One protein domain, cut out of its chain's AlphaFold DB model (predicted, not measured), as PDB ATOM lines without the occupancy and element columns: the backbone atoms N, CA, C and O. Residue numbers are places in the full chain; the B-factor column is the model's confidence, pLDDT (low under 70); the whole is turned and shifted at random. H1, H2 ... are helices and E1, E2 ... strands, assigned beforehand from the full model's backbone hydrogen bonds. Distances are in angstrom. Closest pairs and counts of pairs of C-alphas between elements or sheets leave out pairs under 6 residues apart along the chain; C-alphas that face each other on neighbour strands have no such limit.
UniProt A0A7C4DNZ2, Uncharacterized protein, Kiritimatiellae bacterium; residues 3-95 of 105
ATOM      1  N   VAL A   3     -97.546  77.704   8.675       88.75
ATOM      2  CA  VAL A   3     -97.895  76.524   9.473       88.75
ATOM      3  C   VAL A   3     -97.011  75.352   9.061       88.75
ATOM      4  O   VAL A   3     -96.795  75.111   7.872       88.75
ATOM      5  N   GLN A   4     -96.488  74.631  10.046       88.69
ATOM      6  CA  GLN A   4     -95.691  73.421   9.859       88.69
ATOM      7  C   GLN A   4     -96.030  72.415  10.966       88.69
ATOM      8  O   GLN A   4     -96.421  72.812  12.055       88.69
ATOM      9  N   LYS A   5     -95.865  71.113  10.717       87.88
ATOM     10  CA  LYS A   5     -95.943  70.095  11.776       87.88
ATOM     11  C   LYS A   5     -94.787  70.262  12.766       87.88
ATOM     12  O   LYS A   5     -93.642  70.404  12.339       87.88
ATOM     13  N   ASP A   6     -95.065  70.211  14.071       88.38
ATOM     14  CA  ASP A   6     -94.051  70.333  15.136       88.38
ATOM     15  C   ASP A   6     -93.230  69.042  15.280       88.38
ATOM     16  O   ASP A   6     -93.345  68.294  16.253       88.38
ATOM     17  N   PHE A   7     -92.448  68.721  14.246       85.50
ATOM     18  CA  PHE A   7     -91.706  67.472  14.197       85.50
ATOM     19  C   PHE A   7     -90.401  67.580  14.967       85.50
ATOM     20  O   PHE A   7     -89.471  68.294  14.585       85.50
ATOM     21  N   ASN A   8     -90.310  66.810  16.051       88.56
ATOM     22  CA  ASN A   8     -89.072  66.660  16.788       88.56
ATOM     23  C   ASN A   8     -88.087  65.819  15.967       88.56
ATOM     24  O   ASN A   8     -88.153  64.588  15.940       88.56
ATOM     25  N   ARG A   9     -87.139  66.502  15.319       89.44
ATOM     26  CA  ARG A   9     -86.095  65.877  14.499       89.44
ATOM     27  C   ARG A   9     -85.286  64.831  15.275       89.44
ATOM     28  O   ARG A   9     -84.970  63.791  14.709       89.44
ATOM     29  N   THR A  10     -84.983  65.070  16.551       91.25
ATOM     30  CA  THR A  10     -84.230  64.120  17.388       91.25
ATOM     31  C   THR A  10     -85.013  62.832  17.612       91.25
ATOM     32  O   THR A  10     -84.442  61.747  17.560       91.25
ATOM     33  N   LEU A  11     -86.326  62.949  17.817       90.44
ATOM     34  CA  LEU A  11     -87.206  61.803  18.020       90.44
ATOM     35  C   LEU A  11     -87.293  60.954  16.743       90.44
ATOM     36  O   LEU A  11     -87.034  59.755  16.802       90.44
ATOM     37  N   GLY A  12     -87.558  61.577  15.589       90.38
ATOM     38  CA  GLY A  12     -87.624  60.864  14.308       90.38
ATOM     39  C   GLY A  12     -86.318  60.148  13.950       90.38
ATOM     40  O   GLY A  12     -86.327  58.973  13.586       90.38
ATOM     41  N   VAL A  13     -85.171  60.815  14.137       93.94
ATOM     42  CA  VAL A  13     -83.853  60.183  13.942       93.94
ATOM     43  C   VAL A  13     -83.656  59.022  14.918       93.94
ATOM     44  O   VAL A  13     -83.199  57.961  14.505       93.94
ATOM     45  N   GLY A  14     -84.050  59.177  16.185       94.94
ATOM     46  CA  GLY A  14     -83.966  58.112  17.183       94.94
ATOM     47  C   GLY A  14     -84.766  56.860  16.801       94.94
ATOM     48  O   GLY A  14     -84.229  55.756  16.869       94.94
ATOM     49  N   ILE A  15     -86.013  57.027  16.345       93.00
ATOM     50  CA  ILE A  15     -86.868  55.921  15.871       93.00
ATOM     51  C   ILE A  15     -86.225  55.225  14.670       93.00
ATOM     52  O   ILE A  15     -86.113  53.997  14.656       93.00
ATOM     53  N   PHE A  16     -85.763  55.998  13.686       94.56
ATOM     54  CA  PHE A  16     -85.107  55.456  12.498       94.56
ATOM     55  C   PHE A  16     -83.847  54.657  12.854       94.56
ATOM     56  O   PHE A  16     -83.688  53.517  12.411       94.56
ATOM     57  N   THR A  17     -82.967  55.222  13.685       96.06
ATOM     58  CA  THR A  17     -81.730  54.558  14.113       96.06
ATOM     59  C   THR A  17     -82.023  53.283  14.904       96.06
ATOM     60  O   THR A  17     -81.382  52.263  14.656       96.06
ATOM     61  N   ALA A  18     -83.013  53.296  15.800       95.62
ATOM     62  CA  ALA A  18     -83.421  52.102  16.539       95.62
ATOM     63  C   ALA A  18     -83.927  50.993  15.600       95.62
ATOM     64  O   ALA A  18     -83.468  49.854  15.693       95.62
ATOM     65  N   GLY A  19     -84.806  51.331  14.651       94.69
ATOM     66  CA  GLY A  19     -85.310  50.382  13.658       94.69
ATOM     67  C   GLY A  19     -84.199  49.801  12.776       94.69
ATOM     68  O   GLY A  19     -84.180  48.596  12.523       94.69
ATOM     69  N   ALA A  20     -83.237  50.629  12.360       95.12
ATOM     70  CA  ALA A  20     -82.085  50.191  11.573       95.12
ATOM     71  C   ALA A  20     -81.179  49.223  12.354       95.12
ATOM     72  O   ALA A  20     -80.774  48.194  11.816       95.12
ATOM     73  N   ILE A  21     -80.896  49.506  13.631       96.88
ATOM     74  CA  ILE A  21     -80.099  48.611  14.485       96.88
ATOM     75  C   ILE A  21     -80.813  47.269  14.668       96.88
ATOM     76  O   ILE A  21     -80.187  46.226  14.479       96.88
ATOM     77  N   LEU A  22     -82.115  47.268  14.976       94.75
ATOM     78  CA  LEU A  22     -82.877  46.021  15.105       94.75
ATOM     79  C   LEU A  22     -82.876  45.211  13.803       94.75
ATOM     80  O   LEU A  22     -82.683  43.997  13.843       94.75
ATOM     81  N   PHE A  23     -83.043  45.872  12.655       94.25
ATOM     82  CA  PHE A  23     -82.963  45.215  11.352       94.25
ATOM     83  C   PHE A  23     -81.601  44.543  11.138       94.25
ATOM     84  O   PHE A  23     -81.549  43.372  10.762       94.25
ATOM     85  N   LEU A  24     -80.502  45.249  11.427       94.38
ATOM     86  CA  LEU A  24     -79.145  44.709  11.294       94.38
ATOM     87  C   LEU A  24     -78.907  43.512  12.223       94.38
ATOM     88  O   LEU A  24     -78.291  42.533  11.806       94.38
ATOM     89  N   VAL A  25     -79.440  43.549  13.447       94.94
ATOM     90  CA  VAL A  25     -79.383  42.411  14.377       94.94
ATOM     91  C   VAL A  25     -80.136  41.204  13.807       94.94
ATOM     92  O   VAL A  25     -79.605  40.097  13.811       94.94
ATOM     93  N   CYS A  26     -81.342  41.384  13.261       92.12
ATOM     94  CA  CYS A  26     -82.081  40.293  12.616       92.12
ATOM     95  C   CYS A  26     -81.356  39.744  11.377       92.12
ATOM     96  O   CYS A  26     -81.299  38.526  11.185       92.12
ATOM     97  N   ALA A  27     -80.768  40.627  10.566       91.88
ATOM     98  CA  ALA A  27     -79.976  40.247   9.402       91.88
ATOM     99  C   ALA A  27     -78.736  39.428   9.797       91.88
ATOM    100  O   ALA A  27     -78.419  38.451   9.121       91.88
ATOM    101  N   TRP A  28     -78.094  39.749  10.927       94.31
ATOM    102  CA  TRP A  28     -76.971  38.977  11.471       94.31
ATOM    103  C   TRP A  28     -77.347  37.522  11.795       94.31
ATOM    104  O   TRP A  28     -76.552  36.611  11.587       94.31
ATOM    105  N   PHE A  29     -78.583  37.279  12.240       94.25
ATOM    106  CA  PHE A  29     -79.114  35.931  12.475       94.25
ATOM    107  C   PHE A  29     -79.707  35.269  11.219       94.25
ATOM    108  O   PHE A  29     -80.374  34.241  11.331       94.25
ATOM    109  N   ASN A  30     -79.486  35.838  10.029       92.62
ATOM    110  CA  ASN A  30     -80.041  35.366   8.756       92.62
ATOM    111  C   ASN A  30     -81.589  35.390   8.694       92.62
ATOM    112  O   ASN A  30     -82.203  34.704   7.878       92.62
ATOM    113  N   ARG A  31     -82.233  36.202   9.547       91.50
ATOM    114  CA  ARG A  31     -83.696  36.346   9.681       91.50
ATOM    115  C   ARG A  31     -84.199  37.590   8.950       91.50
ATOM    116  O   ARG A  31     -84.708  38.537   9.551       91.50
ATOM    117  N   LEU A  32     -83.990  37.621   7.634       90.81
ATOM    118  CA  LEU A  32     -84.269  38.800   6.800       90.81
ATOM    119  C   LEU A  32     -85.762  39.142   6.715       90.81
ATOM    120  O   LEU A  32     -86.117  40.321   6.677       90.81
ATOM    121  N   VAL A  33     -86.640  38.135   6.709       93.31
ATOM    122  CA  VAL A  33     -88.095  38.349   6.644       93.31
ATOM    123  C   VAL A  33     -88.580  39.012   7.929       93.31
ATOM    124  O   VAL A  33     -89.250  40.042   7.877       93.31
ATOM    125  N   GLU A  34     -88.188  38.482   9.088       91.88
ATOM    126  CA  GLU A  34     -88.564  39.054  10.379       91.88
ATOM    127  C   GLU A  34     -87.932  40.428  10.599       91.88
ATOM    128  O   GLU A  34     -88.614  41.334  11.070       91.88
ATOM    129  N   GLY A  35     -86.673  40.617  10.190       92.56
ATOM    130  CA  GLY A  35     -86.026  41.929  10.216       92.56
ATOM    131  C   GLY A  35     -86.800  42.963   9.399       92.56
ATOM    132  O   GLY A  35     -87.056  44.067   9.879       92.56
ATOM    133  N   THR A  36     -87.238  42.594   8.193       93.06
ATOM    134  CA  THR A  36     -88.030  43.479   7.323       93.06
ATOM    135  C   THR A  36     -89.378  43.827   7.956       93.06
ATOM    136  O   THR A  36     -89.782  44.987   7.914       93.06
ATOM    137  N   LEU A  37     -90.053  42.863   8.593       94.75
ATOM    138  CA  LEU A  37     -91.304  43.111   9.321       94.75
ATOM    139  C   LEU A  37     -91.107  44.068  10.500       94.75
ATOM    140  O   LEU A  37     -91.917  44.976  10.694       94.75
ATOM    141  N   VAL A  38     -90.021  43.904  11.260       93.31
ATOM    142  CA  VAL A  38     -89.668  44.824  12.349       93.31
ATOM    143  C   VAL A  38     -89.437  46.225  11.793       93.31
ATOM    144  O   VAL A  38     -90.034  47.180  12.283       93.31
ATOM    145  N   TRP A  39     -88.639  46.365  10.736       93.75
ATOM    146  CA  TRP A  39     -88.375  47.667  10.128       93.75
ATOM    147  C   TRP A  39     -89.653  48.330   9.587       93.75
ATOM    148  O   TRP A  39     -89.892  49.511   9.842       93.75
ATOM    149  N   ALA A  40     -90.528  47.559   8.936       95.06
ATOM    150  CA  ALA A  40     -91.832  48.035   8.486       95.06
ATOM    151  C   ALA A  40     -92.701  48.539   9.653       95.06
ATOM    152  O   ALA A  40     -93.352  49.575   9.527       95.06
ATOM    153  N   ALA A  41     -92.672  47.866  10.809       94.81
ATOM    154  CA  ALA A  41     -93.389  48.320  11.999       94.81
ATOM    155  C   ALA A  41     -92.884  49.686  12.500       94.81
ATOM    156  O   ALA A  41     -93.698  50.540  12.854       94.81
ATOM    157  N   PHE A  42     -91.570  49.932  12.468       94.81
ATOM    158  CA  PHE A  42     -90.995  51.241  12.812       94.81
ATOM    159  C   PHE A  42     -91.429  52.340  11.833       94.81
ATOM    160  O   PHE A  42     -91.789  53.431  12.269       94.81
ATOM    161  N   VAL A  43     -91.462  52.052  10.527       93.69
ATOM    162  CA  VAL A  43     -91.946  53.000   9.507       93.69
ATOM    163  C   VAL A  43     -93.417  53.358   9.735       93.69
ATOM    164  O   VAL A  43     -93.790  54.530   9.679       93.69
ATOM    165  N   VAL A  44     -94.260  52.366  10.035       95.25
ATOM    166  CA  VAL A  44     -95.676  52.605  10.351       95.25
ATOM    167  C   VAL A  44     -95.821  53.429  11.632       95.25
ATOM    168  O   VAL A  44     -96.631  54.355  11.667       95.25
ATOM    169  N   ALA A  45     -95.032  53.134  12.667       92.56
ATOM    170  CA  ALA A  45     -95.057  53.885  13.919       92.56
ATOM    171  C   ALA A  45     -94.668  55.360  13.720       92.56
ATOM    172  O   ALA A  45     -95.355  56.240  14.238       92.56
ATOM    173  N   ASP A  46     -93.625  55.639  12.932       91.38
ATOM    174  CA  ASP A  46     -93.202  57.008  12.604       91.38
ATOM    175  C   ASP A  46     -94.271  57.757  11.788       91.38
ATOM    176  O   ASP A  46     -94.630  58.893  12.103       91.38
ATOM    177  N   GLY A  47     -94.887  57.087  10.808       90.81
ATOM    178  CA  GLY A  47     -96.001  57.651  10.040       90.81
ATOM    179  C   GLY A  47     -97.234  57.964  10.899       90.81
ATOM    180  O   GLY A  47     -97.885  58.997  10.713       90.81
ATOM    181  N   LEU A  48     -97.550  57.107  11.875       92.50
ATOM    182  CA  LEU A  48     -98.611  57.373  12.848       92.50
ATOM    183  C   LEU A  48     -98.258  58.565  13.736       92.50
ATOM    184  O   LEU A  48     -99.092  59.455  13.911       92.50
ATOM    185  N   LEU A  49     -97.027  58.626  14.244       90.25
ATOM    186  CA  LEU A  49     -96.553  59.757  15.036       90.25
ATOM    187  C   LEU A  49     -96.687  61.072  14.260       90.25
ATOM    188  O   LEU A  49     -97.207  62.046  14.803       90.25
ATOM    189  N   TYR A  50     -96.305  61.084  12.980       88.25
ATOM    190  CA  TYR A  50     -96.460  62.242  12.101       88.25
ATOM    191  C   TYR A  50     -97.926  62.687  11.965       88.25
ATOM    192  O   TYR A  50     -98.219  63.883  11.994       88.25
ATOM    193  N   LYS A  51     -98.867  61.738  11.867       88.62
ATOM    194  CA  LYS A  51    -100.305  62.037  11.776       88.62
ATOM    195  C   LYS A  51    -100.861  62.680  13.050       88.62
ATOM    196  O   LYS A  51    -101.726  63.549  12.954       88.62
ATOM    197  N   PHE A  52    -100.386  62.261  14.223       88.12
ATOM    198  CA  PHE A  52    -100.837  62.792  15.518       88.12
ATOM    199  C   PHE A  52    -100.131  64.080  15.938       88.12
ATOM    200  O   PHE A  52    -100.481  64.681  16.954       88.12
ATOM    201  N   LEU A  53     -99.138  64.506  15.171       88.06
ATOM    202  CA  LEU A  53     -98.314  65.634  15.529       88.06
ATOM    203  C   LEU A  53     -99.092  66.955  15.379       88.06
ATOM    204  O   LEU A  53     -99.727  67.180  14.337       88.06
ATOM    205  N   PRO A  54     -99.058  67.835  16.394       86.19
ATOM    206  CA  PRO A  54     -99.738  69.117  16.327       86.19
ATOM    207  C   PRO A  54     -99.057  70.043  15.317       86.19
ATOM    208  O   PRO A  54     -97.863  69.932  15.022       86.19
ATOM    209  N   ASP A  55     -99.839  70.973  14.786       88.06
ATOM    210  CA  ASP A  55     -99.325  72.040  13.940       88.06
ATOM    211  C   ASP A  55     -98.748  73.173  14.802       88.06
ATOM    212  O   ASP A  55     -99.280  73.515  15.860       88.06
ATOM    213  N   VAL A  56     -97.654  73.767  14.335       89.06
ATOM    214  CA  VAL A  56     -96.988  74.933  14.916       89.06
ATOM    215  C   VAL A  56     -96.965  76.059  13.888       89.06
ATOM    216  O   VAL A  56     -96.725  75.844  12.699       89.06
ATOM    217  N   THR A  57     -97.221  77.285  14.342       89.69
ATOM    218  CA  THR A  57     -97.088  78.478  13.494       89.69
ATOM    219  C   THR A  57     -95.727  79.121  13.729       89.69
ATOM    220  O   THR A  57     -95.348  79.370  14.872       89.69
ATOM    221  N   ILE A  58     -94.999  79.419  12.655       89.38
ATOM    222  CA  ILE A  58     -93.652  79.990  12.709       89.38
ATOM    223  C   ILE A  58     -93.624  81.348  12.000       89.38
ATOM    224  O   ILE A  58     -94.208  81.547  10.928       89.38
ATOM    225  N   CYS A  59     -92.952  82.325  12.605       87.75
ATOM    226  CA  CYS A  59     -92.725  83.628  11.984       87.75
ATOM    227  C   CYS A  59     -91.530  83.595  11.019       87.75
ATOM    228  O   CYS A  59     -90.456  83.149  11.400       87.75
ATOM    229  N   TYR A  60     -91.686  84.143   9.807       85.75
ATOM    230  CA  TYR A  60     -90.600  84.224   8.818       85.75
ATOM    231  C   TYR A  60     -89.435  85.117   9.257       85.75
ATOM    232  O   TYR A  60     -88.304  84.843   8.896       85.75
ATOM    233  N   LYS A  61     -89.704  86.179  10.030       82.31
ATOM    234  CA  LYS A  61     -88.686  87.173  10.400       82.31
ATOM    235  C   LYS A  61     -87.882  86.772  11.637       82.31
ATOM    236  O   LYS A  61     -86.666  86.863  11.647       82.31
ATOM    237  N   CYS A  62     -88.568  86.402  12.717       85.12
ATOM    238  CA  CYS A  62     -87.928  86.137  14.010       85.12
ATOM    239  C   CYS A  62     -87.817  84.648  14.353       85.12
ATOM    240  O   CYS A  62     -87.302  84.322  15.416       85.12
ATOM    241  N   HIS A  63     -88.344  83.753  13.511       84.94
ATOM    242  CA  HIS A  63     -88.386  82.306  13.758       84.94
ATOM    243  C   HIS A  63     -89.049  81.884  15.085       84.94
ATOM    244  O   HIS A  63     -88.896  80.746  15.525       84.94
ATOM    245  N   ALA A  64     -89.837  82.769  15.707       86.56
ATOM    246  CA  ALA A  64     -90.626  82.433  16.885       86.56
ATOM    247  C   ALA A  64     -91.650  81.337  16.547       86.56
ATOM    248  O   ALA A  64     -92.366  81.443  15.546       86.56
ATOM    249  N   GLN A  65     -91.702  80.304  17.391       88.81
ATOM    250  CA  GLN A  65     -92.594  79.153  17.264       88.81
ATOM    251  C   GLN A  65     -93.774  79.304  18.226       88.81
ATOM    252  O   GLN A  65     -93.590  79.328  19.443       88.81
ATOM    253  N   TYR A  66     -94.986  79.367  17.686       86.81
ATOM    254  CA  TYR A  66     -96.219  79.468  18.462       86.81
ATOM    255  C   TYR A  66     -96.892  78.095  18.534       86.81
ATOM    256  O   TYR A  66     -97.481  77.632  17.555       86.81
ATOM    257  N   ARG A  67     -96.772  77.442  19.697       85.25
ATOM    258  CA  ARG A  67     -97.360  76.128  20.009       85.25
ATOM    259  C   ARG A  67     -98.642  76.305  20.824       85.25
ATOM    260  O   ARG A  67     -98.706  77.191  21.669       85.25
ATOM    261  N   GLY A  68     -99.649  75.462  20.588       75.62
ATOM    262  CA  GLY A  68    -100.902  75.469  21.363       75.62
ATOM    263  C   GLY A  68    -101.832  76.660  21.099       75.62
ATOM    264  O   GLY A  68    -102.843  76.808  21.778       75.62
ATOM    265  N   VAL A  69    -101.517  77.500  20.110       76.56
ATOM    266  CA  VAL A  69    -102.384  78.586  19.644       76.56
ATOM    267  C   VAL A  69    -103.112  78.104  18.395       76.56
ATOM    268  O   VAL A  69    -102.499  77.466  17.538       76.56
ATOM    269  N   ALA A  70    -104.408  78.405  18.286       67.25
ATOM    270  CA  ALA A  70    -105.168  78.109  17.079       67.25
ATOM    271  C   ALA A  70    -104.464  78.741  15.870       67.25
ATOM    272  O   ALA A  70    -104.240  79.954  15.835       67.25
ATOM    273  N   ALA A  71    -104.080  77.910  14.900       68.56
ATOM    274  CA  ALA A  71    -103.524  78.405  13.653       68.56
ATOM    275  C   ALA A  71    -104.574  79.312  13.000       68.56
ATOM    276  O   ALA A  71    -105.719  78.899  12.811       68.56
ATOM    277  N   ASN A  72    -104.197  80.554  12.687       74.62
ATOM    278  CA  ASN A  72    -105.075  81.426  11.917       74.62
ATOM    279  C   ASN A  72    -105.354  80.726  10.571       74.62
ATOM    280  O   ASN A  72    -104.385  80.356   9.906       74.62
ATOM    281  N   PRO A  73    -106.618  80.524  10.158       70.94
ATOM    282  CA  PRO A  73    -106.947  79.886   8.883       70.94
ATOM    283  C   PRO A  73    -106.375  80.617   7.656       70.94
ATOM    284  O   PRO A  73    -106.240  80.013   6.596       70.94
ATOM    285  N   GLU A  74    -105.989  81.889   7.787       76.50
ATOM    286  CA  GLU A  74    -105.274  82.624   6.734       76.50
ATOM    287  C   GLU A  74    -103.784  82.253   6.622       76.50
ATOM    288  O   GLU A  74    -103.135  82.576   5.619       76.50
ATOM    289  N   ASN A  75    -103.217  81.586   7.635       79.00
ATOM    290  CA  ASN A  75    -101.826  81.156   7.615       79.00
ATOM    291  C   ASN A  75    -101.667  80.006   6.619       79.00
ATOM    292  O   ASN A  75    -102.213  78.918   6.786       79.00
ATOM    293  N   ARG A  76    -100.867  80.256   5.586       80.62
ATOM    294  CA  ARG A  76    -100.588  79.292   4.522       80.62
ATOM    295  C   ARG A  76     -99.417  78.388   4.901       80.62
ATOM    296  O   ARG A  76     -98.704  78.627   5.884       80.62
ATOM    297  N   ALA A  77     -99.213  77.350   4.097       85.75
ATOM    298  CA  ALA A  77     -97.991  76.557   4.140       85.75
ATOM    299  C   ALA A  77     -96.756  77.435   3.861       85.75
ATOM    300  O   ALA A  77     -96.861  78.587   3.436       85.75
ATOM    301  N   PHE A  78     -95.576  76.887   4.135       87.94
ATOM    302  CA  PHE A  78     -94.314  77.575   3.891       87.94
ATOM    303  C   PHE A  78     -94.167  77.976   2.414       87.94
ATOM    304  O   PHE A  78     -94.303  77.139   1.523       87.94
ATOM    305  N   GLU A  79     -93.839  79.244   2.167       87.69
ATOM    306  CA  GLU A  79     -93.568  79.792   0.842       87.69
ATOM    307  C   GLU A  79     -92.149  80.354   0.778       87.69
ATOM    308  O   GLU A  79     -91.767  81.234   1.553       87.69
ATOM    309  N   LEU A  80     -91.381  79.862  -0.196       87.19
ATOM    310  CA  LEU A  80     -89.966  80.190  -0.337       87.19
ATOM    311  C   LEU A  80     -89.738  81.679  -0.633       87.19
ATOM    312  O   LEU A  80     -88.880  82.290  -0.012       87.19
ATOM    313  N   GLY A  81     -90.548  82.294  -1.501       85.19
ATOM    314  CA  GLY A  81     -90.389  83.715  -1.841       85.19
ATOM    315  C   GLY A  81     -90.628  84.661  -0.655       85.19
ATOM    316  O   GLY A  81     -89.995  85.712  -0.559       85.19
ATOM    317  N   LEU A  82     -91.509  84.285   0.281       84.19
ATOM    318  CA  LEU A  82     -91.669  85.018   1.540       84.19
ATOM    319  C   LEU A  82     -90.478  84.787   2.470       84.19
ATOM    320  O   LEU A  82     -90.032  85.736   3.109       84.19
ATOM    321  N   ALA A  83     -89.959  83.561   2.539       86.25
ATOM    322  CA  ALA A  83     -88.772  83.259   3.329       86.25
ATOM    323  C   ALA A  83     -87.548  84.055   2.853       86.25
ATOM    324  O   ALA A  83     -86.889  84.670   3.683       86.25
ATOM    325  N   GLU A  84     -87.307  84.120   1.541       84.62
ATOM    326  CA  GLU A  84     -86.218  84.909   0.948       84.62
ATOM    327  C   GLU A  84     -86.376  86.410   1.224       84.62
ATOM    328  O   GLU A  84     -85.419  87.071   1.602       84.62
ATOM    329  N   ARG A  85     -87.596  86.957   1.121       82.12
ATOM    330  CA  ARG A  85     -87.848  88.382   1.411       82.12
ATOM    331  C   ARG A  85     -87.534  88.765   2.861       82.12
ATOM    332  O   ARG A  85     -87.187  89.914   3.128       82.12
ATOM    333  N   PHE A  86     -87.749  87.849   3.802       81.75
ATOM    334  CA  PHE A  86     -87.455  88.068   5.219       81.75
ATOM    335  C   PHE A  86     -86.076  87.534   5.627       81.75
ATOM    336  O   PHE A  86     -85.754  87.582   6.814       81.75
ATOM    337  N   ASP A  87     -85.273  87.067   4.668       81.31
ATOM    338  CA  ASP A  87     -83.907  86.633   4.914       81.31
ATOM    339  C   ASP A  87     -83.042  87.861   5.254       81.31
ATOM    340  O   ASP A  87     -82.939  88.789   4.443       81.31
ATOM    341  N   PRO A  88     -82.400  87.905   6.435       71.44
ATOM    342  CA  PRO A  88     -81.495  88.995   6.794       71.44
ATOM    343  C   PRO A  88     -80.293  89.141   5.844       71.44
ATOM    344  O   PRO A  88     -79.626  90.175   5.868       71.44
ATOM    345  N   LEU A  89     -79.993  88.132   5.023       72.19
ATOM    346  CA  LEU A  89     -78.909  88.159   4.041       72.19
ATOM    347  C   LEU A  89     -79.351  88.636   2.647       72.19
ATOM    348  O   LEU A  89     -78.495  88.764   1.759       72.19
ATOM    349  N   ASP A  90     -80.641  88.913   2.425       71.00
ATOM    350  CA  ASP A  90     -81.116  89.375   1.120       71.00
ATOM    351  C   ASP A  90     -80.651  90.810   0.822       71.00
ATOM    352  O   ASP A  90     -81.192  91.808   1.301       71.00
ATOM    353  N   LYS A  91     -79.656  90.915  -0.063       64.50
ATOM    354  CA  LYS A  91     -79.104  92.190  -0.547       64.50
ATOM    355  C   LYS A  91     -80.103  92.996  -1.385       64.50
ATOM    356  O   LYS A  91     -79.890  94.192  -1.572       64.50
ATOM    357  N   ARG A  92     -81.152  92.363  -1.930       64.94
ATOM    358  CA  ARG A  92     -82.190  93.026  -2.741       64.94
ATOM    359  C   ARG A  92     -83.289  93.642  -1.882       64.94
ATOM    360  O   ARG A  92     -83.894  94.621  -2.309       64.94
ATOM    361  N   ALA A  93     -83.516  93.110  -0.680       63.19
ATOM    362  CA  ALA A  93     -84.500  93.626   0.268       63.19
ATOM    363  C   ALA A  93     -84.115  94.990   0.871       63.19
ATOM    364  O   ALA A  93     -84.936  95.601   1.552       63.19
ATOM    365  N   GLY A  94     -82.883  95.472   0.645       59.66
ATOM    366  CA  GLY A  94     -82.375  96.695   1.274       59.66
ATOM    367  C   GLY A  94     -82.288  96.593   2.801       59.66
ATOM    368  O   GLY A  94     -82.193  97.614   3.472       59.66
ATOM    369  N   ALA A  95     -82.361  95.375   3.347       61.56
ATOM    370  CA  ALA A  95     -82.193  95.117   4.765       61.56
ATOM    371  C   ALA A  95     -80.709  95.251   5.128       61.56
ATOM    372  O   ALA A  95     -79.842  94.744   4.410       61.56
TER     373      ALA A  95
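What this domain is: This is residues 3 to 95 of the 105 residues of an uncharacterized protein of Kiritimatiellae bacterium (UniProt A0A7C4DNZ2). A long helical hairpin, H1 and H2, ends in a small loose head, made of the two-strand antiparallel sheet E1 - E2, a long loop and the short helix H3. The printed part has 93 residues, with three named helices and two named strands in the order E1, H1, H2, E2, H3 along the chain; of the 54 residues in named elements helices hold 47 and strands 7, and the class is mostly helix. The whole is extended, radius of gyration of the C-alphas 19.6 A, and flat, spanning 62 by 32 by 17 A.

How they stand to each other: E1, residues 3 to 5, and E2, residues 55 to 58, are antiparallel neighbours, with N 4 and O 56 2.9 A apart, within hydrogen-bond range. Residues 57 to 58 of E2 also pair antiparallel with residues 65 to 66. H1, residues 9 to 28, and H2, residues 32 to 52, touch, the closest C-alphas being Phe 23 and Gly 35 at 4.6 A, at a shallow tilt of 12 degrees, opposite ways. H3, residues 80 to 85, is apart from both. Every O i to N i+4 pair is within range in H1, H2 and H3.

Where its parts are: E1 begins at C-alpha 3 (-97.895, 76.524, 9.473). H1 measures 28.6 A, H2 30.4 A. H3 ends at C-alpha 85 (-87.848, 88.382, 1.411).

The domain as a whole: The C-alphas farthest apart, Phe 29 and Gly 94, are 61.9 A apart. The printed part has no cut. The link E2 to H3 is long. pLDDT is under 70 at residues 70 to 71 and 91 to 95.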